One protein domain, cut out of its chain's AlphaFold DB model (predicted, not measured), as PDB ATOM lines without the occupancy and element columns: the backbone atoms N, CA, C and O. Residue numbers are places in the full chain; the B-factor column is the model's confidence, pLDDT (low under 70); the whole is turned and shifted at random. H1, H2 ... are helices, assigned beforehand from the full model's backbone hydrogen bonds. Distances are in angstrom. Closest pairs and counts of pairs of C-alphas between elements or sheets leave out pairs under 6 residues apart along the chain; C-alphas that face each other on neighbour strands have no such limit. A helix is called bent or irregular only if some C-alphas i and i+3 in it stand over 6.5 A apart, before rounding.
ATOM      1  N   ALA A 122      19.472   7.733 -41.052       63.00
ATOM      2  CA  ALA A 122      20.802   7.319 -41.458       63.00
ATOM      3  C   ALA A 122      20.910   5.794 -41.383       63.00
ATOM      4  O   ALA A 122      21.020   5.164 -40.326       63.00
ATOM      5  N   SER A 123      20.892   5.167 -42.553       62.22
ATOM      6  CA  SER A 123      21.171   3.750 -42.648       62.22
ATOM      7  C   SER A 123      22.674   3.542 -42.753       62.22
ATOM      8  O   SER A 123      23.285   3.893 -43.756       62.22
ATOM      9  N   ASN A 124      23.268   2.828 -41.797       63.91
ATOM     10  CA  ASN A 124      24.614   2.270 -41.984       63.91
ATOM     11  C   ASN A 124      24.660   1.166 -43.071       63.91
ATOM     12  O   ASN A 124      25.703   0.550 -43.294       63.91
ATOM     13  N   TYR A 125      23.552   0.899 -43.776       65.12
ATOM     14  CA  TYR A 125      23.520   0.022 -44.938       65.12
ATOM     15  C   TYR A 125      23.930   0.776 -46.211       65.12
ATOM     16  O   TYR A 125      23.211   1.635 -46.724       65.12
ATOM     17  N   VAL A 126      25.088   0.395 -46.759       67.25
ATOM     18  CA  VAL A 126      25.777   1.088 -47.862       67.25
ATOM     19  C   VAL A 126      24.883   1.428 -49.070       67.25
ATOM     20  O   VAL A 126      24.989   2.549 -49.568       67.25
ATOM     21  N   PRO A 127      24.002   0.538 -49.572       71.62
ATOM     22  CA  PRO A 127      23.115   0.875 -50.687       71.62
ATOM     23  C   PRO A 127      22.120   2.005 -50.396       71.62
ATOM     24  O   PRO A 127      21.828   2.784 -51.298       71.62
ATOM     25  N   ILE A 128      21.612   2.102 -49.164       70.06
ATOM     26  CA  ILE A 128      20.636   3.129 -48.773       70.06
ATOM     27  C   ILE A 128      21.349   4.463 -48.538       70.06
ATOM     28  O   ILE A 128      20.954   5.455 -49.143       70.06
ATOM     29  N   ALA A 129      22.462   4.462 -47.793       71.19
ATOM     30  CA  ALA A 129      23.284   5.658 -47.584       71.19
ATOM     31  C   ALA A 129      23.713   6.302 -48.915       71.19
ATOM     32  O   ALA A 129      23.519   7.495 -49.139       71.19
ATOM     33  N   ARG A 130      24.192   5.489 -49.872       71.94
ATOM     34  CA  ARG A 130      24.566   5.976 -51.212       71.94
ATOM     35  C   ARG A 130      23.390   6.556 -51.994       71.94
ATOM     36  O   ARG A 130      23.586   7.516 -52.730       71.94
ATOM     37  N   ALA A 131      22.193   5.984 -51.864       77.12
ATOM     38  CA  ALA A 131      20.993   6.515 -52.509       77.12
ATOM     39  C   ALA A 131      20.556   7.863 -51.906       77.12
ATOM     40  O   ALA A 131      19.979   8.683 -52.616       77.12
ATOM     41  N   GLN A 132      20.866   8.101 -50.628       75.19
ATOM     42  CA  GLN A 132      20.627   9.359 -49.909       75.19
ATOM     43  C   GLN A 132      21.758  10.391 -50.092       75.19
ATOM     44  O   GLN A 132      21.630  11.523 -49.639       75.19
ATOM     45  N   GLY A 133      22.841  10.043 -50.799       74.69
ATOM     46  CA  GLY A 133      24.000  10.923 -50.996       74.69
ATOM     47  C   GLY A 133      24.937  11.001 -49.786       74.69
ATOM     48  O   GLY A 133      25.836  11.839 -49.763       74.69
ATOM     49  N   GLU A 134      24.755  10.117 -48.809       71.25
ATOM     50  CA  GLU A 134      25.544  10.048 -47.585       71.25
ATOM     51  C   GLU A 134      26.649   8.993 -47.695       71.25
ATOM     52  O   GLU A 134      26.512   7.953 -48.353       71.25
ATOM     53  N   VAL A 135      27.777   9.260 -47.034       66.12
ATOM     54  CA  VAL A 135      28.856   8.281 -46.899       66.12
ATOM     55  C   VAL A 135      28.572   7.462 -45.640       66.12
ATOM     56  O   VAL A 135      28.585   8.031 -44.550       66.12
ATOM     57  N   PRO A 136      28.304   6.147 -45.749       67.75
ATOM     58  CA  PRO A 136      28.044   5.321 -44.578       67.75
ATOM     59  C   PRO A 136      29.270   5.329 -43.660       67.75
ATOM     60  O   PRO A 136      30.397   5.166 -44.125       67.75
ATOM     61  N   SER A 137      29.032   5.493 -42.357       65.38
ATOM     62  CA  SER A 137      30.091   5.597 -41.340       65.38
ATOM     63  C   SER A 137      30.970   4.343 -41.230       65.38
ATOM     64  O   SER A 137      32.084   4.403 -40.717       65.38
ATOM     65  N   TRP A 138      30.486   3.208 -41.739       60.25
ATOM     66  CA  TRP A 138      31.211   1.947 -41.786       60.25
ATOM     67  C   TRP A 138      30.946   1.226 -43.114       60.25
ATOM     68  O   TRP A 138      29.795   1.042 -43.519       60.25
ATOM     69  N   GLY A 139      32.009   0.819 -43.815       65.00
ATOM     70  CA  GLY A 139      31.931   0.162 -45.120       65.00
ATOM     71  C   GLY A 139      32.515  -1.249 -45.106       65.00
ATOM     72  O   GLY A 139      33.671  -1.449 -44.762       65.00
ATOM     73  N   VAL A 140      31.764  -2.240 -45.598       63.91
ATOM     74  CA  VAL A 140      32.274  -3.620 -45.790       63.91
ATOM     75  C   VAL A 140      33.463  -3.662 -46.763       63.91
ATOM     76  O   VAL A 140      34.284  -4.573 -46.712       63.91
ATOM     77  N   THR A 141      33.549  -2.682 -47.667       66.25
ATOM     78  CA  THR A 141      34.642  -2.532 -48.641       66.25
ATOM     79  C   THR A 141      35.770  -1.622 -48.165       66.25
ATOM     80  O   THR A 141      36.689  -1.364 -48.940       66.25
ATOM     81  N   ASP A 142      35.701  -1.132 -46.928       69.56
ATOM     82  CA  ASP A 142      36.736  -0.283 -46.358       69.56
ATOM     83  C   ASP A 142      38.063  -1.069 -46.296       69.56
ATOM     84  O   ASP A 142      38.093  -2.172 -45.730       69.56
ATOM     85  N   PRO A 143      39.141  -0.576 -46.937       65.56
ATOM     86  CA  PRO A 143      40.422  -1.271 -46.979       65.56
ATOM     87  C   PRO A 143      40.985  -1.576 -45.586       65.56
ATOM     88  O   PRO A 143      41.609  -2.629 -45.441       65.56
ATOM     89  N   ASP A 144      40.706  -0.746 -44.578       66.38
ATOM     90  CA  ASP A 144      41.193  -0.946 -43.207       66.38
ATOM     91  C   ASP A 144      40.445  -2.104 -42.518       66.38
ATOM     92  O   ASP A 144      41.054  -3.016 -41.947       66.38
ATOM     93  N   VAL A 145      39.118  -2.164 -42.686       64.12
ATOM     94  CA  VAL A 145      38.268  -3.266 -42.191       64.12
ATOM     95  C   VAL A 145      38.600  -4.580 -42.913       64.12
ATOM     96  O   VAL A 145      38.717  -5.646 -42.301       64.12
ATOM     97  N   LEU A 146      38.823  -4.520 -44.230       63.28
ATOM     98  CA  LEU A 146      39.177  -5.678 -45.054       63.28
ATOM     99  C   LEU A 146      40.603  -6.181 -44.828       63.28
ATOM    100  O   LEU A 146      40.887  -7.344 -45.132       63.28
ATOM    101  N   GLN A 147      41.507  -5.362 -44.290       65.19
ATOM    102  CA  GLN A 147      42.870  -5.791 -43.970       65.19
ATOM    103  C   GLN A 147      42.874  -6.991 -43.001       65.19
ATOM    104  O   GLN A 147      43.819  -7.788 -43.008       65.19
ATOM    105  N   HIS A 148      41.779  -7.155 -42.246       56.09
ATOM    106  CA  HIS A 148      41.612  -8.122 -41.168       56.09
ATOM    107  C   HIS A 148      40.792  -9.367 -41.549       56.09
ATOM    108  O   HIS A 148      40.922 -10.400 -40.895       56.09
ATOM    109  N   GLY A 149      39.998  -9.313 -42.627       59.66
ATOM    110  CA  GLY A 149      38.924 -10.289 -42.870       59.66
ATOM    111  C   GLY A 149      38.721 -10.750 -44.317       59.66
ATOM    112  O   GLY A 149      37.624 -11.180 -44.661       59.66
ATOM    113  N   LYS A 150      39.730 -10.677 -45.198       73.38
ATOM    114  CA  LYS A 150      39.598 -11.224 -46.567       73.38
ATOM    115  C   LYS A 150      39.376 -12.741 -46.532       73.38
ATOM    116  O   LYS A 150      40.203 -13.476 -45.994       73.38
ATOM    117  N   ALA A 151      38.316 -13.207 -47.198       75.25
ATOM    118  CA  ALA A 151      37.944 -14.624 -47.268       75.25
ATOM    119  C   ALA A 151      39.097 -15.535 -47.731       75.25
ATOM    120  O   ALA A 151      39.282 -16.618 -47.186       75.25
ATOM    121  N   SER A 152      39.922 -15.072 -48.677       78.94
ATOM    122  CA  SER A 152      41.097 -15.811 -49.159       78.94
ATOM    123  C   SER A 152      42.133 -16.055 -48.058       78.94
ATOM    124  O   SER A 152      42.605 -17.174 -47.897       78.94
ATOM    125  N   LYS A 153      42.427 -15.032 -47.243       78.88
ATOM    126  CA  LYS A 153      43.397 -15.128 -46.141       78.88
ATOM    127  C   LYS A 153      42.888 -16.060 -45.039       78.88
ATOM    128  O   LYS A 153      43.654 -16.839 -44.481       78.88
ATOM    129  N   LEU A 154      41.581 -16.027 -44.770       79.44
ATOM    130  CA  LEU A 154      40.940 -16.945 -43.831       79.44
ATOM    131  C   LEU A 154      40.989 -18.399 -44.331       79.44
ATOM    132  O   LEU A 154      41.286 -19.302 -43.552       79.44
ATOM    133  N   ALA A 155      40.752 -18.631 -45.626       86.94
ATOM    134  CA  ALA A 155      40.839 -19.961 -46.229       86.94
ATOM    135  C   ALA A 155      42.267 -20.533 -46.168       86.94
ATOM    136  O   ALA A 155      42.450 -21.710 -45.856       86.94
ATOM    137  N   GLU A 156      43.285 -19.702 -46.401       87.62
ATOM    138  CA  GLU A 156      44.694 -20.086 -46.250       87.62
ATOM    139  C   GLU A 156      45.030 -20.457 -44.802       87.62
ATOM    140  O   GLU A 156      45.616 -21.511 -44.556       87.62
ATOM    141  N   GLN A 157      44.604 -19.645 -43.830       86.75
ATOM    142  CA  GLN A 157      44.800 -19.936 -42.407       86.75
ATOM    143  C   GLN A 157      44.108 -21.237 -41.988       86.75
ATOM    144  O   GLN A 157      44.701 -22.052 -41.283       86.75
ATOM    145  N   GLN A 158      42.877 -21.464 -42.451       87.69
ATOM    146  CA  GLN A 158      42.150 -22.705 -42.194       87.69
ATOM    147  C   GLN A 158      42.863 -23.915 -42.797       87.69
ATOM    148  O   GLN A 158      42.939 -24.948 -42.138       87.69
ATOM    149  N   LYS A 159      43.416 -23.784 -44.008       92.12
ATOM    150  CA  LYS A 159      44.200 -24.837 -44.662       92.12
ATOM    151  C   LYS A 159      45.476 -25.165 -43.882       92.12
ATOM    152  O   LYS A 159      45.736 -26.329 -43.601       92.12
ATOM    153  N   VAL A 160      46.240 -24.154 -43.471       91.31
ATOM    154  CA  VAL A 160      47.448 -24.358 -42.654       91.31
ATOM    155  C   VAL A 160      47.091 -25.013 -41.319       91.31
ATOM    156  O   VAL A 160      47.756 -25.950 -40.881       91.31
ATOM    157  N   PHE A 161      46.001 -24.573 -40.686       89.06
ATOM    158  CA  PHE A 161      45.531 -25.151 -39.433       89.06
ATOM    159  C   PHE A 161      45.078 -26.610 -39.591       89.06
ATOM    160  O   PHE A 161      45.393 -27.445 -38.742       89.06
ATOM    161  N   THR A 162      44.358 -26.955 -40.665       86.81
ATOM    162  CA  THR A 162      43.955 -28.343 -40.925       86.81
ATOM    163  C   THR A 162      45.151 -29.227 -41.247       86.81
ATOM    164  O   THR A 162      45.211 -30.337 -40.726       86.81
TER     165      THR A 162
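What this domain is: This is residues 122 to 162 of the 178 residues of the protein "Hcngp-domain-containing protein" of Malassezia pachydermatis (UniProt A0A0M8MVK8). This is an open string of helices along one stretched-out piece of chain, with no core: the short H1 sits in a curl of the chain at one end, the small turn H2 lies part-way along, and the longest helix, H3, sticks out as an arm that makes the other end. After H1 the chain turns and folds back, runs as a long loop to H2, and passes from there through four residues into H3. The printed part has 41 residues with three named helices, in the order H1, H2, H3, and no named strand; its class is all helix. The whole is extended, with a radius of gyration of the C-alphas of 14.7 A and spans of 45 by 15 by 11 A.

Where its parts are: Begin at Ala 122, whose C-alpha is at (20.802, 7.319, -41.458), and read on to Val 126, where H1 begins. H1 takes residues 126 to 131, from C-alpha 126 at (25.777, 1.088, -47.862) to C-alpha 131 at (20.993, 6.515, -52.509), and these two are 8.6 A apart. Next come residues 132 to 142, which belong to no named element. H2 follows with residues 143 to 146, Pro 143 to Leu 146, a helix of four residues. Then read residues 147 to 150, and you come to H3, residues 151 to 162, the longest helix by residues with 12 of them. Find its first C-alpha, of Ala 151, at (37.944, -14.624, -47.268) and its last, of Thr 162, at (43.955, -28.343, -40.925); they are 16.3 A apart. None of the three helices is bent or irregular.

How they stand to each other: Start from H1 and watch the y column: it rises from 1.088 at C-alpha 126 to 6.515 at C-alpha 131, and it stands at 10.923 at Gly 133. Past that point look at Pro 143, where y is -1.271, and then at Thr 162, where it is -28.343. H1 and H2 are apart, and a long link of 11 residues joins them. H2 and H3 are apart as well, though the link between them is tight, with 4 residues. H1 and H3 are apart too, and no helix here touches another. Residues 142 to 148, of which 143 to 146 belong to H2, stand free: no C-alpha 8 or more residues away along the chain is within 10 A of theirs. Residues 150 to 162, of which 151 to 162 belong to H3, stand free in the same way. In the backbone, every pair of O i and N i+4 inside H1 and H3 is within hydrogen-bond range; H2 is too short for such a pair, and its one O i to N i+3 pair is not within range.

The domain as a whole: Measure the length between the two C-alphas farthest apart, those of Gln 132 and Thr 162, which are 45.2 A apart; from the first printed C-alpha, of Ala 122, to the last, of Thr 162, it is 42.5 A. The outline of the C-alphas is a rod. The printed part has no cut, and it runs from residue 122 to residue 162 of a full chain of 178 residues. The link from H1 to H2 is long. Look at the B-factor column for the model's confidence: the mean pLDDT of the printed part is 72.3, and 20 residues are under 70, namely residues 122 to 126 and 135 to 149. The mean pLDDT is 72 for H1, 65 for H2 and 85 for H3.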